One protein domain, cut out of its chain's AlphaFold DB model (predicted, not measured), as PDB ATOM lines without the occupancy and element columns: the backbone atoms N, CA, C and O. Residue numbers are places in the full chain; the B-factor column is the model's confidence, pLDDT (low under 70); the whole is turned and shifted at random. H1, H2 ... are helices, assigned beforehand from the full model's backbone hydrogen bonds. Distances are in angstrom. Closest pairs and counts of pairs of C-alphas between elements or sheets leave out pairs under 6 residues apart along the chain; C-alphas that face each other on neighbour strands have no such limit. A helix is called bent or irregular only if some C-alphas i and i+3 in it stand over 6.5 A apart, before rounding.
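AT A GLANCE: This is residues 2 to 192 of the 454 residues of the protein "SPOR domain-containing protein" of Desulfobacteraceae bacterium (UniProt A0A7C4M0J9). A long rod of helices: the 40-residue helix H3 runs along much of its length, with H1 crossing its first half and H2 at the far tip, while H4 and H5 lie side by side along the other part of the rod. The shorter helices H6 to H9 pack into a small head at the end of the rod opposite H2, with H6 and H7 packing on the last part of H5, residues 114 to 122. The printed part has 191 residues with nine named helices, H1 to H9 in chain order, and no named strand; the class is all helix. The whole is extended, with a radius of gyration of the C-alphas of 24.8 A and spans of 84 by 34 by 27 A.

IN THESE COORDINATES: H1, residues 2 to 23, begins with C-alpha 2 at (208.748, 230.709, 107.086) and is 31.3 A long. H2 is residues 27 to 34. H3, residues 39 to 78, is 58.2 A long and ends with C-alpha 78 at (221.834, 216.659, 139.083). H4, residues 82 to 98, measures 24.6 A, and H5, residues 103 to 123, 30.3 A. H6 is residues 129 to 141, H7 residues 146 to 159 and H8 residues 163 to 175. H8 is irregular, but only just: C-alphas 164 and 167 are 6.8 A apart. H9, residues 180 to 191, ends with C-alpha 191 at (194.883, 225.057, 158.744).

HOW THE PARTS SIT: H3 to H9 form an up and down bundle, each helix running against the one before it. H5 is the hub, touching H3, H4, H6 and H7. With residues 11 to 19 alone, H1 touches H3 at a steep tilt of 55 degrees, closest at the C-alphas of Gly 15 and Ala 51, 5.2 A. H2 is close to H3 but not clearly touching, closest at the C-alphas of His 31 and Met 39, 6.7 A. H3 and H4 are a helical hairpin at a shallow tilt of 12 degrees; the closest C-alphas, of Ala 73 and Ala 85, are 4.2 A apart. H4 and H5 form another, at 10 degrees, closest at the C-alphas of Pro 82 and Ile 120, 6.3 A. H5 touches H6 at a steep tilt of 48 degrees, with the C-alphas of Ala 118 and Leu 135 closest at 5.9 A. H6 touches H8, closest at the C-alphas of Thr 140 and Ala 168, 4.9 A. H7 and H9 touch, the same way at 22 degrees, closest at the C-alphas of Ala 157 and Ile 189, 5.0 A. H3 and H9 are apart. Every O i to N i+4 pair is within hydrogen-bond range in H3, H4, H5, H6, H7 and H9; the counts are 17 of 18 in H1, 2 of 4 in H2 and 7 of 9 in H8.

THE WHOLE: The two farthest C-alphas, of Arg 32 and Ala 192, are 84.4 A apart. The printed part has no cut, and its links between helices are tight. Mean pLDDT of the printed part is 88.4; residues 2 to 5, 7 to 8 and 11 are under 70.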
ATOM      1  N   LEU A   2     207.541 230.886 107.916       46.91
ATOM      2  CA  LEU A   2     208.748 230.709 107.086       46.91
ATOM      3  C   LEU A   2     209.670 229.503 107.423       46.91
ATOM      4  O   LEU A   2     210.201 228.916 106.479       46.91
ATOM      5  N   PRO A   3     209.877 229.071 108.688       55.81
ATOM      6  CA  PRO A   3     210.777 227.940 108.967       55.81
ATOM      7  C   PRO A   3     210.199 226.582 108.535       55.81
ATOM      8  O   PRO A   3     210.937 225.702 108.101       55.81
ATOM      9  N   SER A   4     208.873 226.431 108.560       50.91
ATOM     10  CA  SER A   4     208.178 225.199 108.164       50.91
ATOM     11  C   SER A   4     208.339 224.895 106.666       50.91
ATOM     12  O   SER A   4     208.474 223.736 106.277       50.91
ATOM     13  N   LEU A   5     208.399 225.935 105.826       61.31
ATOM     14  CA  LEU A   5     208.623 225.805 104.381       61.31
ATOM     15  C   LEU A   5     210.042 225.325 104.048       61.31
ATOM     16  O   LEU A   5     210.215 224.546 103.115       61.31
ATOM     17  N   LYS A   6     211.057 225.724 104.828       72.25
ATOM     18  CA  LYS A   6     212.447 225.289 104.603       72.25
ATOM     19  C   LYS A   6     212.624 223.787 104.833       72.25
ATOM     20  O   LYS A   6     213.330 223.136 104.071       72.25
ATOM     21  N   LEU A   7     211.946 223.231 105.837       61.38
ATOM     22  CA  LEU A   7     211.994 221.796 106.132       61.38
ATOM     23  C   LEU A   7     211.207 220.962 105.120       61.38
ATOM     24  O   LEU A   7     211.672 219.892 104.731       61.38
ATOM     25  N   LEU A   8     210.067 221.469 104.641       64.00
ATOM     26  CA  LEU A   8     209.340 220.855 103.527       64.00
ATOM     27  C   LEU A   8     210.192 220.831 102.252       64.00
ATOM     28  O   LEU A   8     210.278 219.795 101.599       64.00
ATOM     29  N   ASN A   9     210.878 221.935 101.946       76.62
ATOM     30  CA  ASN A   9     211.772 222.017 100.794       76.62
ATOM     31  C   ASN A   9     212.954 221.041 100.933       76.62
ATOM     32  O   ASN A   9     213.226 220.268 100.022       76.62
ATOM     33  N   ALA A  10     213.610 220.995 102.097       74.12
ATOM     34  CA  ALA A  10     214.707 220.056 102.345       74.12
ATOM     35  C   ALA A  10     214.264 218.585 102.231       74.12
ATOM     36  O   ALA A  10     214.965 217.780 101.624       74.12
ATOM     37  N   GLY A  11     213.084 218.233 102.757       69.62
ATOM     38  CA  GLY A  11     212.515 216.891 102.612       69.62
ATOM     39  C   GLY A  11     212.218 216.526 101.156       69.62
ATOM     40  O   GLY A  11     212.489 215.398 100.747       69.62
ATOM     41  N   LEU A  12     211.735 217.490 100.363       73.31
ATOM     42  CA  LEU A  12     211.507 217.323  98.928       73.31
ATOM     43  C   LEU A  12     212.822 217.054  98.181       73.31
ATOM     44  O   LEU A  12     212.890 216.097  97.416       73.31
ATOM     45  N   TRP A  13     213.876 217.835  98.443       79.88
ATOM     46  CA  TRP A  13     215.189 217.643  97.813       79.88
ATOM     47  C   TRP A  13     215.845 216.319  98.205       79.88
ATOM     48  O   TRP A  13     216.389 215.634  97.344       79.88
ATOM     49  N   ILE A  14     215.756 215.921  99.477       76.88
ATOM     50  CA  ILE A  14     216.263 214.619  99.938       76.88
ATOM     51  C   ILE A  14     215.479 213.478  99.281       76.88
ATOM     52  O   ILE A  14     216.082 212.507  98.834       76.88
ATOM     53  N   GLY A  15     214.151 213.599  99.183       73.81
ATOM     54  CA  GLY A  15     213.308 212.624  98.490       73.81
ATOM     55  C   GLY A  15     213.652 212.520  97.005       73.81
ATOM     56  O   GLY A  15     213.824 211.416  96.494       73.81
ATOM     57  N   LEU A  16     213.834 213.658  96.332       78.50
ATOM     58  CA  LEU A  16     214.224 213.720  94.924       78.50
ATOM     59  C   LEU A  16     215.609 213.099  94.697       78.50
ATOM     60  O   LEU A  16     215.774 212.308  93.775       78.50
ATOM     61  N   ALA A  17     216.583 213.400  95.559       81.44
ATOM     62  CA  ALA A  17     217.924 212.825  95.491       81.44
ATOM     63  C   ALA A  17     217.910 211.309  95.737       81.44
ATOM     64  O   ALA A  17     218.555 210.563  95.004       81.44
ATOM     65  N   ALA A  18     217.138 210.839  96.724       76.06
ATOM     66  CA  ALA A  18     217.002 209.418  97.027       76.06
ATOM     67  C   ALA A  18     216.339 208.644  95.878       76.06
ATOM     68  O   ALA A  18     216.807 207.566  95.511       76.06
ATOM     69  N   VAL A  19     215.286 209.205  95.273       76.12
ATOM     70  CA  VAL A  19     214.616 208.602  94.112       76.12
ATOM     71  C   VAL A  19     215.497 208.672  92.864       76.12
ATOM     72  O   VAL A  19     215.544 207.704  92.114       76.12
ATOM     73  N   GLY A  20     216.240 209.760  92.657       80.81
ATOM     74  CA  GLY A  20     217.171 209.891  91.536       80.81
ATOM     75  C   GLY A  20     218.317 208.881  91.606       80.81
ATOM     76  O   GLY A  20     218.534 208.129  90.661       80.81
ATOM     77  N   LEU A  21     219.014 208.811  92.743       83.31
ATOM     78  CA  LEU A  21     220.169 207.922  92.923       83.31
ATOM     79  C   LEU A  21     219.771 206.444  93.036       83.31
ATOM     80  O   LEU A  21     220.466 205.584  92.507       83.31
ATOM     81  N   GLY A  22     218.654 206.138  93.704       76.38
ATOM     82  CA  GLY A  22     218.191 204.760  93.892       76.38
ATOM     83  C   GLY A  22     217.317 204.221  92.755       76.38
ATOM     84  O   GLY A  22     217.252 203.011  92.554       76.38
ATOM     85  N   GLY A  23     216.636 205.096  92.008       72.06
ATOM     86  CA  GLY A  23     215.646 204.704  91.002       72.06
ATOM     87  C   GLY A  23     216.235 204.357  89.637       72.06
ATOM     88  O   GLY A  23     215.705 203.477  88.958       72.06
ATOM     89  N   LEU A  24     217.345 204.994  89.245       81.00
ATOM     90  CA  LEU A  24     218.000 204.773  87.948       81.00
ATOM     91  C   LEU A  24     218.318 203.295  87.635       81.00
ATOM     92  O   LEU A  24     218.007 202.868  86.522       81.00
ATOM     93  N   PRO A  25     218.848 202.474  88.564       84.06
ATOM     94  CA  PRO A  25     219.101 201.058  88.279       84.06
ATOM     95  C   PRO A  25     217.829 200.191  88.248       84.06
ATOM     96  O   PRO A  25     217.838 199.116  87.651       84.06
ATOM     97  N   VAL A  26     216.726 200.636  88.860       81.50
ATOM     98  CA  VAL A  26     215.465 199.869  88.950       81.50
ATOM     99  C   VAL A  26     214.544 200.138  87.753       81.50
ATOM    100  O   VAL A  26     213.745 199.282  87.366       81.50
ATOM    101  N   LEU A  27     214.689 201.304  87.120       81.56
ATOM    102  CA  LEU A  27     213.902 201.764  85.972       81.56
ATOM    103  C   LEU A  27     213.793 200.742  84.817       81.56
ATOM    104  O   LEU A  27     212.671 200.509  84.361       81.56
ATOM    105  N   PRO A  28     214.876 200.075  84.365       84.69
ATOM    106  CA  PRO A  28     214.795 199.106  83.268       84.69
ATOM    107  C   PRO A  28     213.961 197.867  83.620       84.69
ATOM    108  O   PRO A  28     213.212 197.361  82.782       84.69
ATOM    109  N   ALA A  29     214.064 197.386  84.862       84.94
ATOM    110  CA  ALA A  29     213.298 196.239  85.343       84.94
ATOM    111  C   ALA A  29     211.816 196.600  85.540       84.94
ATOM    112  O   ALA A  29     210.934 195.853  85.114       84.94
ATOM    113  N   ALA A  30     211.539 197.777  86.109       82.00
ATOM    114  CA  ALA A  30     210.181 198.280  86.302       82.00
ATOM    115  C   ALA A  30     209.451 198.527  84.968       82.00
ATOM    116  O   ALA A  30     208.277 198.176  84.840       82.00
ATOM    117  N   HIS A  31     210.157 199.044  83.952       87.38
ATOM    118  CA  HIS A  31     209.597 199.278  82.618       87.38
ATOM    119  C   HIS A  31     209.036 197.995  81.988       87.38
ATOM    120  O   HIS A  31     207.953 198.015  81.403       87.38
ATOM    121  N   ARG A  32     209.739 196.861  82.143       89.06
ATOM    122  CA  ARG A  32     209.307 195.560  81.594       89.06
ATOM    123  C   ARG A  32     208.023 195.035  82.235       89.06
ATOM    124  O   ARG A  32     207.260 194.346  81.569       89.06
ATOM    125  N   LEU A  33     207.795 195.341  83.510       85.62
ATOM    126  CA  LEU A  33     206.654 194.825  84.270       85.62
ATOM    127  C   LEU A  33     205.395 195.677  84.102       85.62
ATOM    128  O   LEU A  33     204.291 195.141  84.033       85.62
ATOM    129  N   VAL A  34     205.558 197.000  84.064       85.25
ATOM    130  CA  VAL A  34     204.443 197.954  84.152       85.25
ATOM    131  C   VAL A  34     204.065 198.542  82.786       85.25
ATOM    132  O   VAL A  34     202.932 198.986  82.603       85.25
ATOM    133  N   GLY A  35     204.975 198.496  81.807       90.94
ATOM    134  CA  GLY A  35     204.797 199.127  80.499       90.94
ATOM    135  C   GLY A  35     204.924 200.655  80.555       90.94
ATOM    136  O   GLY A  35     204.863 201.268  81.623       90.94
ATOM    137  N   ALA A  36     205.101 201.285  79.390       89.06
ATOM    138  CA  ALA A  36     205.357 202.726  79.287       89.06
ATOM    139  C   ALA A  36     204.231 203.588  79.896       89.06
ATOM    140  O   ALA A  36     204.508 204.597  80.541       89.06
ATOM    141  N   GLU A  37     202.971 203.162  79.758       86.50
ATOM    142  CA  GLU A  37     201.809 203.914  80.254       86.50
ATOM    143  C   GLU A  37     201.709 203.955  81.789       86.50
ATOM    144  O   GLU A  37     201.157 204.906  82.342       86.50
ATOM    145  N   GLY A  38     202.244 202.956  82.501       84.75
ATOM    146  CA  GLY A  38     202.161 202.896  83.966       84.75
ATOM    147  C   GLY A  38     203.380 203.468  84.701       84.75
ATOM    148  O   GLY A  38     203.310 203.707  85.909       84.75
ATOM    149  N   MET A  39     204.478 203.755  83.991       84.50
ATOM    150  CA  MET A  39     205.676 204.381  84.565       84.50
ATOM    151  C   MET A  39     205.422 205.705  85.304       84.50
ATOM    152  O   MET A  39     205.968 205.852  86.399       84.50
ATOM    153  N   PRO A  40     204.600 206.659  84.812       85.00
ATOM    154  CA  PRO A  40     204.356 207.896  85.555       85.00
ATOM    155  C   PRO A  40     203.644 207.651  86.892       85.00
ATOM    156  O   PRO A  40     203.964 208.308  87.882       85.00
ATOM    157  N   LEU A  41     202.730 206.674  86.962       83.81
ATOM    158  CA  LEU A  41     202.043 206.320  88.209       83.81
ATOM    159  C   LEU A  41     203.010 205.660  89.207       83.81
ATOM    160  O   LEU A  41     202.995 205.977  90.398       83.81
ATOM    161  N   LEU A  42     203.891 204.779  88.723       82.31
ATOM    162  CA  LEU A  42     204.925 204.151  89.549       82.31
ATOM    163  C   LEU A  42     205.939 205.185  90.065       82.31
ATOM    164  O   LEU A  42     206.287 205.175  91.243       82.31
ATOM    165  N   ALA A  43     206.355 206.131  89.224       81.50
ATOM    166  CA  ALA A  43     207.234 207.223  89.631       81.50
ATOM    167  C   ALA A  43     206.567 208.133  90.677       81.50
ATOM    168  O   ALA A  43     207.178 208.452  91.696       81.50
ATOM    169  N   ALA A  44     205.300 208.510  90.469       80.31
ATOM    170  CA  ALA A  44     204.554 209.344  91.409       80.31
ATOM    171  C   ALA A  44     204.367 208.658  92.775       80.31
ATOM    172  O   ALA A  44     204.556 209.289  93.816       80.31
ATOM    173  N   THR A  45     204.045 207.361  92.788       79.88
ATOM    174  CA  THR A  45     203.906 206.583  94.031       79.88
ATOM    175  C   THR A  45     205.241 206.410  94.753       79.88
ATOM    176  O   THR A  45     205.294 206.593  95.970       79.88
ATOM    177  N   ALA A  46     206.331 206.150  94.026       80.06
ATOM    178  CA  ALA A  46     207.674 206.082  94.597       80.06
ATOM    179  C   ALA A  46     208.112 207.426  95.205       80.06
ATOM    180  O   ALA A  46     208.616 207.454  96.327       80.06
ATOM    181  N   LEU A  47     207.865 208.543  94.513       78.31
ATOM    182  CA  LEU A  47     208.145 209.890  95.024       78.31
ATOM    183  C   LEU A  47     207.333 210.203  96.284       78.31
ATOM    184  O   LEU A  47     207.891 210.694  97.266       78.31
ATOM    185  N   ALA A  48     206.037 209.880  96.293       79.94
ATOM    186  CA  ALA A  48     205.189 210.067  97.468       79.94
ATOM    187  C   ALA A  48     205.676 209.222  98.659       79.94
ATOM    188  O   ALA A  48     205.792 209.734  99.775       79.94
ATOM    189  N   ALA A  49     206.021 207.952  98.427       80.25
ATOM    190  CA  ALA A  49     206.569 207.069  99.453       80.25
ATOM    191  C   ALA A  49     207.909 207.588 100.000       80.25
ATOM    192  O   ALA A  49     208.102 207.625 101.218       80.25
ATOM    193  N   ALA A  50     208.807 208.054  99.127       78.62
ATOM    194  CA  ALA A  50     210.086 208.637  99.520       78.62
ATOM    195  C   ALA A  50     209.908 209.915 100.356       78.62
ATOM    196  O   ALA A  50     210.571 210.076 101.381       78.62
ATOM    197  N   ALA A  51     208.975 210.795  99.979       76.50
ATOM    198  CA  ALA A  51     208.668 212.005 100.740       76.50
ATOM    199  C   ALA A  51     208.111 211.686 102.139       76.50
ATOM    200  O   ALA A  51     208.539 212.282 103.131       76.50
ATOM    201  N   LEU A  52     207.207 210.703 102.246       80.88
ATOM    202  CA  LEU A  52     206.679 210.233 103.532       80.88
ATOM    203  C   LEU A  52     207.775 209.608 104.405       80.88
ATOM    204  O   LEU A  52     207.856 209.911 105.597       80.88
ATOM    205  N   ALA A  53     208.644 208.782 103.816       80.31
ATOM    206  CA  ALA A  53     209.770 208.167 104.514       80.31
ATOM    207  C   ALA A  53     210.772 209.219 105.019       80.31
ATOM    208  O   ALA A  53     211.193 209.161 106.177       80.31
ATOM    209  N   ALA A  54     211.102 210.219 104.198       79.81
ATOM    210  CA  ALA A  54     211.965 211.331 104.585       79.81
ATOM    211  C   ALA A  54     211.349 212.151 105.731       79.81
ATOM    212  O   ALA A  54     212.012 212.397 106.740       79.81
ATOM    213  N   GLY A  55     210.063 212.508 105.629       81.56
ATOM    214  CA  GLY A  55     209.344 213.224 106.687       81.56
ATOM    215  C   GLY A  55     209.308 212.447 108.006       81.56
ATOM    216  O   GLY A  55     209.572 213.002 109.077       81.56
ATOM    217  N   TRP A  56     209.060 211.136 107.942       84.06
ATOM    218  CA  TRP A  56     209.123 210.258 109.109       84.06
ATOM    219  C   TRP A  56     210.533 210.191 109.712       84.06
ATOM    220  O   TRP A  56     210.678 210.313 110.931       84.06
ATOM    221  N   ALA A  57     211.577 210.069 108.889       82.94
ATOM    222  CA  ALA A  57     212.962 210.003 109.352       82.94
ATOM    223  C   ALA A  57     213.404 211.302 110.048       82.94
ATOM    224  O   ALA A  57     214.035 211.247 111.106       82.94
ATOM    225  N   VAL A  58     213.031 212.466 109.503       82.19
ATOM    226  CA  VAL A  58     213.276 213.776 110.131       82.19
ATOM    227  C   VAL A  58     212.570 213.857 111.481       82.19
ATOM    228  O   VAL A  58     213.200 214.177 112.490       82.19
ATOM    229  N   ARG A  59     211.287 213.479 111.540       85.06
ATOM    230  CA  ARG A  59     210.516 213.461 112.789       85.06
ATOM    231  C   ARG A  59     211.130 212.526 113.833       85.06
ATOM    232  O   ARG A  59     211.215 212.887 115.006       85.06
ATOM    233  N   ARG A  60     211.573 211.335 113.428       85.94
ATOM    234  CA  ARG A  60     212.228 210.370 114.322       85.94
ATOM    235  C   ARG A  60     213.556 210.912 114.847       85.94
ATOM    236  O   ARG A  60     213.800 210.828 116.048       85.94
ATOM    237  N   ARG A  61     214.377 211.527 113.987       86.06
ATOM    238  CA  ARG A  61     215.620 212.199 114.401       86.06
ATOM    239  C   ARG A  61     215.359 213.342 115.377       86.06
ATOM    240  O   ARG A  61     216.045 213.411 116.390       86.06
ATOM    241  N   ALA A  62     214.348 214.173 115.130       87.19
ATOM    242  CA  ALA A  62     213.973 215.257 116.036       87.19
ATOM    243  C   ALA A  62     213.541 214.733 117.415       87.19
ATOM    244  O   ALA A  62     214.000 215.236 118.437       87.19
ATOM    245  N   LEU A  63     212.732 213.668 117.467       87.81
ATOM    246  CA  LEU A  63     212.349 213.032 118.733       87.81
ATOM    247  C   LEU A  63     213.546 212.392 119.451       87.81
ATOM    248  O   LEU A  63     213.639 212.462 120.675       87.81
ATOM    249  N   ALA A  64     214.475 211.781 118.714       88.69
ATOM    250  CA  ALA A  64     215.698 211.231 119.290       88.69
ATOM    251  C   ALA A  64     216.618 212.333 119.846       88.69
ATOM    252  O   ALA A  64     217.161 212.167 120.938       88.69
ATOM    253  N   ALA A  65     216.760 213.453 119.133       90.31
ATOM    254  CA  ALA A  65     217.502 214.626 119.584       90.31
ATOM    255  C   ALA A  65     216.865 215.231 120.843       90.31
ATOM    256  O   ALA A  65     217.558 215.425 121.837       90.31
ATOM    257  N   LEU A  66     215.537 215.390 120.855       93.50
ATOM    258  CA  LEU A  66     214.786 215.831 122.028       93.50
ATOM    259  C   LEU A  66     215.057 214.926 123.239       93.50
ATOM    260  O   LEU A  66     215.423 215.408 124.303       93.50
ATOM    261  N   ARG A  67     214.973 213.597 123.083       93.25
ATOM    262  CA  ARG A  67     215.288 212.641 124.164       93.25
ATOM    263  C   ARG A  67     216.739 212.722 124.648       93.25
ATOM    264  O   ARG A  67     217.015 212.335 125.780       93.25
ATOM    265  N   ARG A  68     217.688 213.125 123.796       94.44
ATOM    266  CA  ARG A  68     219.085 213.355 124.205       94.44
ATOM    267  C   ARG A  68     219.196 214.639 125.028       94.44
ATOM    268  O   ARG A  68     219.716 214.561 126.132       94.44
ATOM    269  N   ARG A  69     218.614 215.748 124.558       95.12
ATOM    270  CA  ARG A  69     218.583 217.036 125.276       95.12
ATOM    271  C   ARG A  69     217.886 216.935 126.632       95.12
ATOM    272  O   ARG A  69     218.401 217.416 127.625       95.12
ATOM    273  N   LEU A  70     216.775 216.204 126.713       94.06
ATOM    274  CA  LEU A  70     216.076 215.977 127.981       94.06
ATOM    275  C   LEU A  70     216.938 215.235 129.018       94.06
ATOM    276  O   LEU A  70     216.866 215.556 130.202       94.06
ATOM    277  N   ARG A  71     217.744 214.253 128.585       94.56
ATOM    278  CA  ARG A  71     218.689 213.530 129.457       94.56
ATOM    279  C   ARG A  71     219.879 214.399 129.856       94.56
ATOM    280  O   ARG A  71     220.364 214.285 130.974       94.56
ATOM    281  N   GLU A  72     220.343 215.250 128.946       95.12
ATOM    282  CA  GLU A  72     221.397 216.230 129.208       95.12
ATOM    283  C   GLU A  72     220.950 217.260 130.251       95.12
ATOM    284  O   GLU A  72     221.661 217.457 131.229       95.12
ATOM    285  N   ALA A  73     219.737 217.803 130.125       95.06
ATOM    286  CA  ALA A  73     219.154 218.703 131.119       95.06
ATOM    287  C   ALA A  73     219.023 218.038 132.501       95.06
ATOM    288  O   ALA A  73     219.401 218.630 133.504       95.06
ATOM    289  N   GLU A  74     218.554 216.786 132.579       92.44
ATOM    290  CA  GLU A  74     218.516 216.061 133.860       92.44
ATOM    291  C   GLU A  74     219.904 215.845 134.455       92.44
ATOM    292  O   GLU A  74     220.070 215.927 135.670       92.44
ATOM    293  N   ARG A  75     220.897 215.541 133.617       94.94
ATOM    294  CA  ARG A  75     222.275 215.381 134.066       94.94
ATOM    295  C   ARG A  75     222.815 216.696 134.633       94.94
ATOM    296  O   ARG A  75     223.370 216.676 135.722       94.94
ATOM    297  N   LEU A  76     222.618 217.812 133.931       93.56
ATOM    298  CA  LEU A  76     223.051 219.140 134.376       93.56
ATOM    299  C   LEU A  76     222.355 219.562 135.674       93.56
ATOM    300  O   LEU A  76     223.023 220.029 136.593       93.56
ATOM    301  N   ALA A  77     221.050 219.305 135.794       91.62
ATOM    302  CA  ALA A  77     220.306 219.566 137.022       91.62
ATOM    303  C   ALA A  77     220.883 218.780 138.214       91.62
ATOM    304  O   ALA A  77     221.123 219.358 139.268       91.62
ATOM    305  N   ARG A  78     221.194 217.485 138.037       89.75
ATOM    306  CA  ARG A  78     221.834 216.659 139.083       89.75
ATOM    307  C   ARG A  78     223.268 217.078 139.404       89.75
ATOM    308  O   ARG A  78     223.711 216.893 140.528       89.75
ATOM    309  N   GLU A  79     223.993 217.614 138.425       91.75
ATOM    310  CA  GLU A  79     225.343 218.164 138.613       91.75
ATOM    311  C   GLU A  79     225.323 219.535 139.333       91.75
ATOM    312  O   GLU A  79     226.385 220.076 139.633       91.75
ATOM    313  N   GLY A  80     224.140 220.085 139.652       90.31
ATOM    314  CA  GLY A  80     223.988 221.362 140.355       90.31
ATOM    315  C   GLY A  80     224.046 222.588 139.439       90.31
ATOM    316  O   GLY A  80     224.325 223.689 139.910       90.31
ATOM    317  N   PHE A  81     223.783 222.412 138.139       92.88
ATOM    318  CA  PHE A  81     223.755 223.480 137.134       92.88
ATOM    319  C   PHE A  81     222.322 223.710 136.611       92.88
ATOM    320  O   PHE A  81     222.011 223.336 135.478       92.88
ATOM    321  N   PRO A  82     221.416 224.300 137.417       91.31
ATOM    322  CA  PRO A  82     220.011 224.459 137.037       91.31
ATOM    323  C   PRO A  82     219.810 225.441 135.873       91.31
ATOM    324  O   PRO A  82     218.962 225.183 135.024       91.31
ATOM    325  N   GLU A  83     220.618 226.505 135.785       90.38
ATOM    326  CA  GLU A  83     220.547 227.477 134.678       90.38
ATOM    327  C   GLU A  83     220.913 226.831 133.335       90.38
ATOM    328  O   GLU A  83     220.162 226.913 132.370       90.38
ATOM    329  N   GLU A  84     222.019 226.080 133.288       94.62
ATOM    330  CA  GLU A  84     222.439 225.374 132.069       94.62
ATOM    331  C   GLU A  84     221.426 224.289 131.669       94.62
ATOM    332  O   GLU A  84     221.199 224.030 130.486       94.62
ATOM    333  N   ALA A  85     220.794 223.638 132.652       95.19
ATOM    334  CA  ALA A  85     219.730 222.679 132.390       95.19
ATOM    335  C   ALA A  85     218.502 223.350 131.756       95.19
ATOM    336  O   ALA A  85     217.874 222.765 130.871       95.19
ATOM    337  N   GLU A  86     218.165 224.565 132.186       94.50
ATOM    338  CA  GLU A  86     217.070 225.356 131.634       94.50
ATOM    339  C   GLU A  86     217.354 225.784 130.191       94.50
ATOM    340  O   GLU A  86     216.517 225.525 129.324       94.50
ATOM    341  N   ASP A  87     218.560 226.279 129.899       94.75
ATOM    342  CA  ASP A  87     218.997 226.616 128.535       94.75
ATOM    343  C   ASP A  87     218.830 225.425 127.572       94.75
ATOM    344  O   ASP A  87     218.307 225.553 126.459       94.75
ATOM    345  N   VAL A  88     219.204 224.219 128.016       96.31
ATOM    346  CA  VAL A  88     219.041 222.984 127.232       96.31
ATOM    347  C   VAL A  88     217.563 222.635 127.008       96.31
ATOM    348  O   VAL A  88     217.199 222.102 125.951       96.31
ATOM    349  N   LEU A  89     216.685 222.922 127.974       95.94
ATOM    350  CA  LEU A  89     215.239 222.736 127.816       95.94
ATOM    351  C   LEU A  89     214.629 223.769 126.860       95.94
ATOM    352  O   LEU A  89     213.720 223.425 126.101       95.94
ATOM    353  N   GLU A  90     215.132 225.000 126.840       95.06
ATOM    354  CA  GLU A  90     214.717 226.020 125.873       95.06
ATOM    355  C   GLU A  90     215.171 225.668 124.455       95.06
ATOM    356  O   GLU A  90     214.376 225.731 123.509       95.06
ATOM    357  N   GLU A  91     216.392 225.153 124.303       95.00
ATOM    358  CA  GLU A  91     216.850 224.591 123.034       95.00
ATOM    359  C   GLU A  91     215.944 223.425 122.595       95.00
ATOM    360  O   GLU A  91     215.529 223.345 121.434       95.00
ATOM    361  N   ALA A  92     215.549 222.548 123.522       95.38
ATOM    362  CA  ALA A  92     214.619 221.458 123.246       95.38
ATOM    363  C   ALA A  92     213.226 221.941 122.787       95.38
ATOM    364  O   ALA A  92     212.631 221.319 121.899       95.38
ATOM    365  N   LEU A  93     212.714 223.049 123.337       93.12
ATOM    366  CA  LEU A  93     211.473 223.685 122.872       93.12
ATOM    367  C   LEU A  93     211.627 224.237 121.454       93.12
ATOM    368  O   LEU A  93     210.770 223.985 120.604       93.12
ATOM    369  N   SER A  94     212.750 224.898 121.168       91.62
ATOM    370  CA  SER A  94     213.040 225.426 119.831       91.62
ATOM    371  C   SER A  94     213.071 224.314 118.766       91.62
ATOM    372  O   SER A  94     212.500 224.460 117.680       91.62
ATOM    373  N   LEU A  95     213.642 223.147 119.101       90.94
ATOM    374  CA  LEU A  95     213.650 221.965 118.234       90.94
ATOM    375  C   LEU A  95     212.235 221.442 117.971       90.94
ATOM    376  O   LEU A  95     211.929 220.996 116.860       90.94
ATOM    377  N   LEU A  96     211.366 221.492 118.982       91.00
ATOM    378  CA  LEU A  96     209.989 221.026 118.873       91.00
ATOM    379  C   LEU A  96     209.149 221.915 117.946       91.00
ATOM    380  O   LEU A  96     208.337 221.393 117.176       91.00
ATOM    381  N   ASP A  97     209.367 223.228 117.993       89.25
ATOM    382  CA  ASP A  97     208.695 224.192 117.120       89.25
ATOM    383  C   ASP A  97     209.203 224.127 115.673       89.25
ATOM    384  O   ASP A  97     208.432 224.330 114.730       89.25
ATOM    385  N   GLY A  98     210.472 223.760 115.478       84.50
ATOM    386  CA  GLY A  98     211.046 223.535 114.153       84.50
ATOM    387  C   GLY A  98     210.544 222.253 113.476       84.50
ATOM    388  O   GLY A  98     210.183 222.274 112.305       84.50
ATOM    389  N   ALA A  99     210.483 221.127 114.189       78.31
ATOM    390  CA  ALA A  99     210.452 219.794 113.574       78.31
ATOM    391  C   ALA A  99     209.113 219.328 112.956       78.31
ATOM    392  O   ALA A  99     208.989 218.156 112.593       78.31
ATOM    393  N   GLY A 100     208.097 220.191 112.834       77.19
ATOM    394  CA  GLY A 100     206.807 219.810 112.236       77.19
ATOM    395  C   GLY A 100     206.134 218.630 112.954       77.19
ATOM    396  O   GLY A 100     205.485 217.786 112.334       77.19
ATOM    397  N   VAL A 101     206.337 218.518 114.271       83.06
ATOM    398  CA  VAL A 101     205.850 217.389 115.068       83.06
ATOM    399  C   VAL A 101     204.323 217.417 115.127       83.06
ATOM    400  O   VAL A 101     203.721 218.437 115.453       83.06
ATOM    401  N   SER A 102     203.678 216.274 114.857       82.25
ATOM    402  CA  SER A 102     202.213 216.157 114.939       82.25
ATOM    403  C   SER A 102     201.685 216.655 116.289       82.25
ATOM    404  O   SER A 102     202.305 216.359 117.317       82.25
ATOM    405  N   GLY A 103     200.499 217.271 116.313       84.12
ATOM    406  CA  GLY A 103     199.923 217.880 117.518       84.12
ATOM    407  C   GLY A 103     199.946 216.992 118.769       84.12
ATOM    408  O   GLY A 103     200.345 217.455 119.832       84.12
ATOM    409  N   GLY A 104     199.611 215.699 118.660       85.31
ATOM    410  CA  GLY A 104     199.626 214.782 119.810       85.31
ATOM    411  C   GLY A 104     201.027 214.469 120.356       85.31
ATOM    412  O   GLY A 104     201.229 214.406 121.566       85.31
ATOM    413  N   ALA A 105     202.021 214.297 119.482       84.38
ATOM    414  CA  ALA A 105     203.411 214.119 119.912       84.38
ATOM    415  C   ALA A 105     204.002 215.427 120.465       84.38
ATOM    416  O   ALA A 105     204.741 215.382 121.444       84.38
ATOM    417  N   ARG A 106     203.611 216.579 119.905       90.56
ATOM    418  CA  ARG A 106     203.986 217.900 120.418       90.56
ATOM    419  C   ARG A 106     203.432 218.129 121.822       90.56
ATOM    420  O   ARG A 106     204.198 218.492 122.699       90.56
ATOM    421  N   ARG A 107     202.148 217.840 122.069       90.69
ATOM    422  CA  ARG A 107     201.540 217.941 123.412       90.69
ATOM    423  C   ARG A 107     202.280 217.088 124.446       90.69
ATOM    424  O   ARG A 107     202.626 217.596 125.503       90.69
ATOM    425  N   ARG A 108     202.588 215.825 124.118       91.25
ATOM    426  CA  ARG A 108     203.360 214.933 125.006       91.25
ATOM    427  C   ARG A 108     204.774 215.449 125.277       91.25
ATOM    428  O   ARG A 108     205.226 215.413 126.414       91.25
ATOM    429  N   ALA A 109     205.461 215.940 124.247       91.31
ATOM    430  CA  ALA A 109     206.790 216.529 124.391       91.31
ATOM    431  C   ALA A 109     206.767 217.799 125.255       91.31
ATOM    432  O   ALA A 109     207.592 217.923 126.151       91.31
ATOM    433  N   LEU A 110     205.801 218.699 125.037       93.75
ATOM    434  CA  LEU A 110     205.623 219.908 125.844       93.75
ATOM    435  C   LEU A 110     205.343 219.576 127.311       93.75
ATOM    436  O   LEU A 110     205.959 220.175 128.182       93.75
ATOM    437  N   ALA A 111     204.479 218.593 127.583       92.50
ATOM    438  CA  ALA A 111     204.217 218.139 128.947       92.50
ATOM    439  C   ALA A 111     205.490 217.586 129.617       92.50
ATOM    440  O   ALA A 111     205.780 217.919 130.764       92.50
ATOM    441  N   ALA A 112     206.286 216.797 128.885       92.00
ATOM    442  CA  ALA A 112     207.541 216.237 129.387       92.00
ATOM    443  C   ALA A 112     208.615 217.307 129.651       92.00
ATOM    444  O   ALA A 112     209.313 217.234 130.661       92.00
ATOM    445  N   ILE A 113     208.750 218.297 128.761       95.12
ATOM    446  CA  ILE A 113     209.663 219.434 128.946       95.12
ATOM    447  C   ILE A 113     209.194 220.289 130.129       95.12
ATOM    448  O   ILE A 113     209.985 220.581 131.024       95.12
ATOM    449  N   GLY A 114     207.903 220.633 130.163       94.38
ATOM    450  CA  GLY A 114     207.298 221.451 131.211       94.38
ATOM    451  C   GLY A 114     207.469 220.839 132.597       94.38
ATOM    452  O   GLY A 114     207.901 221.530 133.511       94.38
ATOM    453  N   GLY A 115     207.247 219.528 132.736       94.06
ATOM    454  CA  GLY A 115     207.420 218.840 134.016       94.06
ATOM    455  C   GLY A 115     208.862 218.803 134.505       94.06
ATOM    456  O   GLY A 115     209.107 218.868 135.708       94.06
ATOM    457  N   ARG A 116     209.841 218.718 133.598       95.12
ATOM    458  CA  ARG A 116     211.260 218.777 133.980       95.12
ATOM    459  C   ARG A 116     211.668 220.188 134.381       95.12
ATOM    460  O   ARG A 116     212.289 220.334 135.428       95.12
ATOM    461  N   ARG A 117     211.253 221.212 133.621       95.62
ATOM    462  CA  ARG A 117     211.472 222.623 133.995       95.62
ATOM    463  C   ARG A 117     210.843 222.924 135.357       95.62
ATOM    464  O   ARG A 117     211.505 223.493 136.211       95.62
ATOM    465  N   ALA A 118     209.615 222.460 135.598       95.44
ATOM    466  CA  ALA A 118     208.930 222.643 136.875       95.44
ATOM    467  C   ALA A 118     209.715 222.046 138.052       95.44
ATOM    468  O   ALA A 118     209.919 222.726 139.049       95.44
ATOM    469  N   ARG A 119     210.217 220.810 137.930       94.88
ATOM    470  CA  ARG A 119     211.040 220.185 138.982       94.88
ATOM    471  C   ARG A 119     212.345 220.943 139.239       94.88
ATOM    472  O   ARG A 119     212.705 221.106 140.394       94.88
ATOM    473  N   ILE A 120     213.013 221.439 138.193       93.19
ATOM    474  CA  ILE A 120     214.231 222.259 138.334       93.19
ATOM    475  C   ILE A 120     213.922 223.559 139.096       93.19
ATOM    476  O   ILE A 120     214.627 223.905 140.037       93.19
ATOM    477  N   LEU A 121     212.830 224.247 138.753       92.44
ATOM    478  CA  LEU A 121     212.394 225.467 139.449       92.44
ATOM    479  C   LEU A 121     211.937 225.202 140.897       92.44
ATOM    480  O   LEU A 121     212.072 226.057 141.775       92.44
ATOM    481  N   LEU A 122     211.405 224.009 141.167       92.88
ATOM    482  CA  LEU A 122     211.028 223.554 142.509       92.88
ATOM    483  C   LEU A 122     212.218 223.144 143.384       92.88
ATOM    484  O   LEU A 122     212.045 222.978 144.587       92.88
ATOM    485  N   ASP A 123     213.416 223.035 142.820       91.38
ATOM    486  CA  ASP A 123     214.649 222.822 143.582       91.38
ATOM    487  C   ASP A 123     215.340 224.154 143.936       91.38
ATOM    488  O   ASP A 123     216.097 224.253 144.899       91.38
ATOM    489  N   ARG A 124     215.031 225.236 143.202       88.56
ATOM    490  CA  ARG A 124     215.573 226.577 143.479       88.56
ATOM    491  C   ARG A 124     214.961 227.176 144.756       88.56
ATOM    492  O   ARG A 124     213.746 227.085 144.933       88.56
ATOM    493  N   PRO A 125     215.751 227.850 145.616       83.06
ATOM    494  CA  PRO A 125     215.291 228.335 146.922       83.06
ATOM    495  C   PRO A 125     214.258 229.470 146.845       83.06
ATOM    496  O   PRO A 125     213.358 229.521 147.678       83.06
ATOM    497  N   LEU A 126     214.349 230.366 145.855       77.12
ATOM    498  CA  LEU A 126     213.334 231.389 145.585       77.12
ATOM    499  C   LEU A 126     213.206 231.605 144.074       77.12
ATOM    500  O   LEU A 126     214.051 232.297 143.501       77.12
ATOM    501  N   PRO A 127     212.184 231.028 143.424       80.12
ATOM    502  CA  PRO A 127     211.946 231.298 142.019       80.12
ATOM    503  C   PRO A 127     211.519 232.756 141.805       80.12
ATOM    504  O   PRO A 127     210.858 233.366 142.653       80.12
ATOM    505  N   ALA A 128     211.876 233.318 140.653       86.56
ATOM    506  CA  ALA A 128     211.394 234.635 140.245       86.56
ATOM    507  C   ALA A 128     209.857 234.636 140.094       86.56
ATOM    508  O   ALA A 128     209.226 233.596 139.899       86.56
ATOM    509  N   ALA A 129     209.225 235.815 140.125       88.38
ATOM    510  CA  ALA A 129     207.767 235.924 139.979       88.38
ATOM    511  C   ALA A 129     207.241 235.282 138.676       88.38
ATOM    512  O   ALA A 129     206.154 234.701 138.660       88.38
ATOM    513  N   GLU A 130     208.028 235.348 137.600       89.00
ATOM    514  CA  GLU A 130     207.721 234.728 136.306       89.00
ATOM    515  C   GLU A 130     207.780 233.194 136.358       89.00
ATOM    516  O   GLU A 130     206.901 232.517 135.825       89.00
ATOM    517  N   GLU A 131     208.773 232.641 137.052       92.25
ATOM    518  CA  GLU A 131     208.952 231.198 137.241       92.25
ATOM    519  C   GLU A 131     207.823 230.608 138.093       92.25
ATOM    520  O   GLU A 131     207.268 229.556 137.779       92.25
ATOM    521  N   GLU A 132     207.406 231.326 139.132       92.69
ATOM    522  CA  GLU A 132     206.276 230.938 139.973       92.69
ATOM    523  C   GLU A 132     204.944 231.012 139.201       92.69
ATOM    524  O   GLU A 132     204.078 230.144 139.334       92.69
ATOM    525  N   ALA A 133     204.787 232.006 138.319       93.88
ATOM    526  CA  ALA A 133     203.653 232.070 137.400       93.88
ATOM    527  C   ALA A 133     203.658 230.906 136.392       93.88
ATOM    528  O   ALA A 133     202.592 230.368 136.072       93.88
ATOM    529  N   PHE A 134     204.838 230.490 135.921       95.00
ATOM    530  CA  PHE A 134     204.996 229.287 135.107       95.00
ATOM    531  C   PHE A 134     204.597 228.026 135.884       95.00
ATOM    532  O   PHE A 134     203.799 227.249 135.363       95.00
ATOM    533  N   LEU A 135     205.081 227.840 137.119       95.94
ATOM    534  CA  LEU A 135     204.755 226.683 137.962       95.94
ATOM    535  C   LEU A 135     203.248 226.543 138.172       95.94
ATOM    536  O   LEU A 135     202.696 225.471 137.924       95.94
ATOM    537  N   ARG A 136     202.561 227.638 138.521       96.31
ATOM    538  CA  ARG A 136     201.095 227.642 138.628       96.31
ATOM    539  C   ARG A 136     200.427 227.247 137.323       96.31
ATOM    540  O   ARG A 136     199.601 226.344 137.307       96.31
ATOM    541  N   ARG A 137     200.797 227.881 136.204       96.44
ATOM    542  CA  ARG A 137     200.206 227.564 134.893       96.44
ATOM    543  C   ARG A 137     200.438 226.103 134.509       96.44
ATOM    544  O   ARG A 137     199.542 225.475 133.946       96.44
ATOM    545  N   TYR A 138     201.622 225.576 134.807       96.25
ATOM    546  CA  TYR A 138     201.980 224.187 134.568       96.25
ATOM    547  C   TYR A 138     201.111 223.239 135.401       96.25
ATOM    548  O   TYR A 138     200.466 222.370 134.823       96.25
ATOM    549  N   LEU A 139     201.025 223.437 136.718       96.88
ATOM    550  CA  LEU A 139     200.251 222.579 137.623       96.88
ATOM    551  C   LEU A 139     198.739 222.680 137.385       96.88
ATOM    552  O   LEU A 139     198.034 221.681 137.450       96.88
ATOM    553  N   THR A 140     198.238 223.851 136.998       97.06
ATOM    554  CA  THR A 140     196.841 224.048 136.592       97.06
ATOM    555  C   THR A 140     196.495 223.293 135.298       97.06
ATOM    556  O   THR A 140     195.344 222.882 135.113       97.06
ATOM    557  N   ALA A 141     197.466 223.112 134.394       95.69
ATOM    558  CA  ALA A 141     197.313 222.353 133.148       95.69
ATOM    559  C   ALA A 141     197.626 220.853 133.302       95.69
ATOM    560  O   ALA A 141     197.124 220.038 132.527       95.69
ATOM    561  N   HIS A 142     198.457 220.498 134.282       96.50
ATOM    562  CA  HIS A 142     198.919 219.145 134.570       96.50
ATOM    563  C   HIS A 142     198.768 218.826 136.064       96.50
ATOM    564  O   HIS A 142     199.768 218.539 136.727       96.50
ATOM    565  N   PRO A 143     197.535 218.853 136.603       96.94
ATOM    566  CA  PRO A 143     197.324 218.621 138.028       96.94
ATOM    567  C   PRO A 143     197.700 217.189 138.433       96.94
ATOM    568  O   PRO A 143     198.040 216.959 139.585       96.94
ATOM    569  N   ASP A 144     197.741 216.249 137.482       96.50
ATOM    570  CA  ASP A 144     198.131 214.851 137.693       96.50
ATOM    571  C   ASP A 144     199.640 214.641 137.958       96.50
ATOM    572  O   ASP A 144     200.033 213.540 138.353       96.50
ATOM    573  N   ASP A 145     200.513 215.645 137.753       96.50
ATOM    574  CA  ASP A 145     201.950 215.517 138.072       96.50
ATOM    575  C   ASP A 145     202.165 215.572 139.591       96.50
ATOM    576  O   ASP A 145     202.514 216.599 140.168       96.50
ATOM    577  N   HIS A 146     201.962 214.421 140.226       95.62
ATOM    578  CA  HIS A 146     202.051 214.231 141.669       95.62
ATOM    579  C   HIS A 146     203.361 214.758 142.277       95.62
ATOM    580  O   HIS A 146     203.336 215.438 143.299       95.62
ATOM    581  N   GLY A 147     204.505 214.477 141.643       93.62
ATOM    582  CA  GLY A 147     205.808 214.866 142.186       93.62
ATOM    583  C   GLY A 147     206.014 216.380 142.174       93.62
ATOM    584  O   GLY A 147     206.492 216.942 143.155       93.62
ATOM    585  N   ALA A 148     205.627 217.048 141.084       95.44
ATOM    586  CA  ALA A 148     205.683 218.507 141.017       95.44
ATOM    587  C   ALA A 148     204.643 219.155 141.948       95.44
ATOM    588  O   ALA A 148     204.946 220.146 142.609       95.44
ATOM    589  N   ALA A 149     203.443 218.575 142.026       97.31
ATOM    590  CA  ALA A 149     202.365 219.055 142.877       97.31
ATOM    591  C   ALA A 149     202.741 219.014 144.363       97.31
ATOM    592  O   ALA A 149     202.593 220.024 145.043       97.31
ATOM    593  N   LEU A 150     203.276 217.892 144.858       96.88
ATOM    594  CA  LEU A 150     203.654 217.751 146.266       96.88
ATOM    595  C   LEU A 150     204.754 218.747 146.656       96.88
ATOM    596  O   LEU A 150     204.588 219.483 147.622       96.88
ATOM    597  N   LEU A 151     205.831 218.831 145.863       95.25
ATOM    598  CA  LEU A 151     206.930 219.777 146.100       95.25
ATOM    599  C   LEU A 151     206.448 221.233 146.114       95.25
ATOM    600  O   LEU A 151     206.864 222.026 146.959       95.25
ATOM    601  N   TRP A 152     205.557 221.590 145.186       96.44
ATOM    602  CA  TRP A 152     204.990 222.932 145.140       96.44
ATOM    603  C   TRP A 152     204.073 223.210 146.335       96.44
ATOM    604  O   TRP A 152     204.191 224.271 146.938       96.44
ATOM    605  N   LEU A 153     203.215 222.264 146.735       96.75
ATOM    606  CA  LEU A 153     202.350 222.411 147.912       96.75
ATOM    607  C   LEU A 153     203.158 222.566 149.205       96.75
ATOM    608  O   LEU A 153     202.845 223.447 150.001       96.75
ATOM    609  N   THR A 154     204.223 221.782 149.403       94.69
ATOM    610  CA  THR A 154     205.128 221.945 150.555       94.69
ATOM    611  C   THR A 154     205.705 223.358 150.594       94.69
ATOM    612  O   THR A 154     205.637 224.036 151.615       94.69
ATOM    613  N   ARG A 155     206.166 223.864 149.447       93.25
ATOM    614  CA  ARG A 155     206.660 225.239 149.337       93.25
ATOM    615  C   ARG A 155     205.582 226.283 149.630       93.25
ATOM    616  O   ARG A 155     205.880 227.296 150.259       93.25
ATOM    617  N   VAL A 156     204.351 226.074 149.160       94.56
ATOM    618  CA  VAL A 156     203.213 226.959 149.459       94.56
ATOM    619  C   VAL A 156     202.913 226.963 150.959       94.56
ATOM    620  O   VAL A 156     202.672 228.033 151.511       94.56
ATOM    621  N   ALA A 157     202.981 225.808 151.624       93.62
ATOM    622  CA  ALA A 157     202.809 225.705 153.071       93.62
ATOM    623  C   ALA A 157     203.888 226.498 153.829       93.62
ATOM    624  O   ALA A 157     203.561 227.245 154.750       93.62
ATOM    625  N   ASP A 158     205.145 226.417 153.387       90.94
ATOM    626  CA  ASP A 158     206.264 227.130 154.014       90.94
ATOM    627  C   ASP A 158     206.187 228.651 153.817       90.94
ATOM    628  O   ASP A 158     206.422 229.427 154.751       90.94
ATOM    629  N   ARG A 159     205.860 229.103 152.596       90.00
ATOM    630  CA  ARG A 159     205.814 230.538 152.255       90.00
ATOM    631  C   ARG A 159     204.495 231.218 152.621       90.00
ATOM    632  O   ARG A 159     204.447 232.444 152.692       90.00
ATOM    633  N   GLY A 160     203.438 230.440 152.826       90.75
ATOM    634  CA  GLY A 160     202.065 230.913 152.936       90.75
ATOM    635  C   GLY A 160     201.342 230.965 151.585       90.75
ATOM    636  O   GLY A 160     201.914 231.264 150.531       90.75
ATOM    637  N   MET A 161     200.046 230.677 151.632       93.19
ATOM    638  CA  MET A 161     199.156 230.687 150.477       93.19
ATOM    639  C   MET A 161     198.854 232.112 150.011       93.19
ATOM    640  O   MET A 161     198.514 232.974 150.821       93.19
ATOM    641  N   ARG A 162     198.941 232.346 148.699       93.44
ATOM    642  CA  ARG A 162     198.481 233.585 148.060       93.44
ATOM    643  C   ARG A 162     197.182 233.339 147.287       93.44
ATOM    644  O   ARG A 162     196.937 232.195 146.897       93.44
ATOM    645  N   PRO A 163     196.389 234.383 146.994       93.56
ATOM    646  CA  PRO A 163     195.143 234.238 146.238       93.56
ATOM    647  C   PRO A 163     195.338 233.571 144.871       93.56
ATOM    648  O   PRO A 163     194.505 232.785 144.435       93.56
ATOM    649  N   GLU A 164     196.468 233.811 144.197       94.44
ATOM    650  CA  GLU A 164     196.733 233.209 142.882       94.44
ATOM    651  C   GLU A 164     197.009 231.700 142.950       94.44
ATOM    652  O   GLU A 164     197.013 231.028 141.918       94.44
ATOM    653  N   ASP A 165     197.283 231.164 144.140       95.69
ATOM    654  CA  ASP A 165     197.574 229.747 144.339       95.69
ATOM    655  C   ASP A 165     196.284 228.915 144.491       95.69
ATOM    656  O   ASP A 165     196.314 227.710 144.244       95.69
ATOM    657  N   GLU A 166     195.146 229.546 144.823       95.56
ATOM    658  CA  GLU A 166     193.848 228.895 145.086       95.56
ATOM    659  C   GLU A 166     193.398 227.965 143.958       95.56
ATOM    660  O   GLU A 166     193.064 226.803 144.199       95.56
ATOM    661  N   GLU A 167     193.425 228.447 142.711       96.44
ATOM    662  CA  GLU A 167     192.977 227.662 141.556       96.44
ATOM    663  C   GLU A 167     193.850 226.415 141.355       96.44
ATOM    664  O   GLU A 167     193.334 225.317 141.122       96.44
ATOM    665  N   ALA A 168     195.173 226.574 141.454       96.94
ATOM    666  CA  ALA A 168     196.115 225.477 141.267       96.94
ATOM    667  C   ALA A 168     195.966 224.433 142.384       96.94
ATOM    668  O   ALA A 168     195.869 223.243 142.088       96.94
ATOM    669  N   ILE A 169     195.862 224.870 143.645       97.62
ATOM    670  CA  ILE A 169     195.632 223.993 144.804       97.62
ATOM    671  C   ILE A 169     194.330 223.205 144.630       97.62
ATOM    672  O   ILE A 169     194.335 221.984 144.774       97.62
ATOM    673  N   GLY A 170     193.234 223.876 144.260       97.31
ATOM    674  CA  GLY A 170     191.939 223.229 144.051       97.31
ATOM    675  C   GLY A 170     191.979 222.161 142.956       97.31
ATOM    676  O   GLY A 170     191.463 221.058 143.143       97.31
ATOM    677  N   ARG A 171     192.649 222.437 141.826       97.81
ATOM    678  CA  ARG A 171     192.809 221.444 140.749       97.81
ATOM    679  C   ARG A 171     193.702 220.276 141.142       97.81
ATOM    680  O   ARG A 171     193.377 219.144 140.797       97.81
ATOM    681  N   ILE A 172     194.794 220.533 141.859       97.88
ATOM    682  CA  ILE A 172     195.677 219.481 142.378       97.88
ATOM    683  C   ILE A 172     194.902 218.577 143.346       97.88
ATOM    684  O   ILE A 172     194.934 217.357 143.200       97.88
ATOM    685  N   ALA A 173     194.159 219.158 144.291       97.38
ATOM    686  CA  ALA A 173     193.356 218.402 145.250       97.38
ATOM    687  C   ALA A 173     192.302 217.528 144.549       97.38
ATOM    688  O   ALA A 173     192.143 216.358 144.900       97.38
ATOM    689  N   ALA A 174     191.631 218.068 143.526       97.69
ATOM    690  CA  ALA A 174     190.625 217.349 142.747       97.69
ATOM    691  C   ALA A 174     191.208 216.219 141.879       97.69
ATOM    692  O   ALA A 174     190.542 215.206 141.677       97.69
ATOM    693  N   ALA A 175     192.436 216.370 141.370       97.88
ATOM    694  CA  ALA A 175     193.108 215.345 140.568       97.88
ATOM    695  C   ALA A 175     193.646 214.171 141.408       97.88
ATOM    696  O   ALA A 175     193.797 213.061 140.899       97.88
ATOM    697  N   HIS A 176     193.899 214.390 142.704       97.06
ATOM    698  CA  HIS A 176     194.514 213.404 143.601       97.06
ATOM    699  C   HIS A 176     193.636 213.040 144.816       97.06
ATOM    700  O   HIS A 176     194.110 213.116 145.954       97.06
ATOM    701  N   PRO A 177     192.375 212.595 144.641       96.56
ATOM    702  CA  PRO A 177     191.482 212.311 145.770       96.56
ATOM    703  C   PRO A 177     191.957 211.131 146.635       96.56
ATOM    704  O   PRO A 177     191.704 211.099 147.832       96.56
ATOM    705  N   GLY A 178     192.668 210.163 146.045       96.31
ATOM    706  CA  GLY A 178     193.160 208.962 146.736       96.31
ATOM    707  C   GLY A 178     194.579 209.066 147.304       96.31
ATOM    708  O   GLY A 178     195.147 208.047 147.691       96.31
ATOM    709  N   ARG A 179     195.197 210.252 147.294       97.19
ATOM    710  CA  ARG A 179     196.597 210.449 147.704       97.19
ATOM    711  C   ARG A 179     196.659 211.204 149.036       97.19
ATOM    712  O   ARG A 179     196.465 212.419 149.044       97.19
ATOM    713  N   PRO A 180     196.899 210.509 150.161       96.56
ATOM    714  CA  PRO A 180     196.791 211.117 151.486       96.56
ATOM    715  C   PRO A 180     197.855 212.188 151.743       96.56
ATOM    716  O   PRO A 180     197.596 213.126 152.481       96.56
ATOM    717  N   ASP A 181     199.022 212.086 151.114       97.44
ATOM    718  CA  ASP A 181     200.107 213.069 151.184       97.44
ATOM    719  C   ASP A 181     199.727 214.420 150.558       97.44
ATOM    720  O   ASP A 181     199.924 215.462 151.184       97.44
ATOM    721  N   ILE A 182     199.118 214.414 149.369       97.25
ATOM    722  CA  ILE A 182     198.597 215.631 148.729       97.25
ATOM    723  C   ILE A 182     197.468 216.229 149.569       97.25
ATOM    724  O   ILE A 182     197.482 217.427 149.841       97.25
ATOM    725  N   GLN A 183     196.512 215.409 150.013       97.44
ATOM    726  CA  GLN A 183     195.388 215.897 150.820       97.44
ATOM    727  C   GLN A 183     195.860 216.471 152.163       97.44
ATOM    728  O   GLN A 183     195.385 217.526 152.576       97.44
ATOM    729  N   ALA A 184     196.844 215.838 152.807       96.06
ATOM    730  CA  ALA A 184     197.459 216.350 154.028       96.06
ATOM    731  C   ALA A 184     198.192 217.676 153.789       96.06
ATOM    732  O   ALA A 184     198.048 218.598 154.589       96.06
ATOM    733  N   ALA A 185     198.926 217.810 152.679       96.12
ATOM    734  CA  ALA A 185     199.594 219.060 152.324       96.12
ATOM    735  C   ALA A 185     198.583 220.196 152.079       96.12
ATOM    736  O   ALA A 185     198.753 221.293 152.606       96.12
ATOM    737  N   VAL A 186     197.494 219.931 151.348       96.62
ATOM    738  CA  VAL A 186     196.419 220.912 151.105       96.62
ATOM    739  C   VAL A 186     195.711 221.304 152.406       96.62
ATOM    740  O   VAL A 186     195.510 222.492 152.662       96.62
ATOM    741  N   ALA A 187     195.379 220.332 153.260       94.88
ATOM    742  CA  ALA A 187     194.769 220.594 154.562       94.88
ATOM    743  C   ALA A 187     195.698 221.410 155.477       94.88
ATOM    744  O   ALA A 187     195.246 222.345 156.136       94.88
ATOM    745  N   GLY A 188     196.999 221.107 155.470       94.38
ATOM    746  CA  GLY A 188     198.013 221.850 156.218       94.38
ATOM    747  C   GLY A 188     198.106 223.317 155.796       94.38
ATOM    748  O   GLY A 188     198.207 224.192 156.653       94.38
ATOM    749  N   ILE A 189     197.987 223.601 154.493       94.38
ATOM    750  CA  ILE A 189     197.947 224.976 153.972       94.38
ATOM    751  C   ILE A 189     196.708 225.727 154.485       94.38
ATOM    752  O   ILE A 189     196.819 226.888 154.874       94.38
ATOM    753  N   GLY A 190     195.540 225.076 154.511       87.50
ATOM    754  CA  GLY A 190     194.291 225.684 154.985       87.50
ATOM    755  C   GLY A 190     194.219 225.883 156.504       87.50
ATOM    756  O   GLY A 190     193.582 226.829 156.965       87.50
ATOM    757  N   ALA A 191     194.874 225.013 157.280       84.31
ATOM    758  CA  ALA A 191     194.883 225.057 158.744       84.31
ATOM    759  C   ALA A 191     195.957 225.990 159.330       84.31
ATOM    760  O   ALA A 191     195.874 226.358 160.504       84.31
ATOM    761  N   ALA A 192     196.969 226.374 158.546       77.88
ATOM    762  CA  ALA A 192     198.005 227.283 159.008       77.88
ATOM    763  C   ALA A 192     197.379 228.643 159.383       77.88
ATOM    764  O   ALA A 192     196.698 229.254 158.551       77.88
TER     765      ALA A 192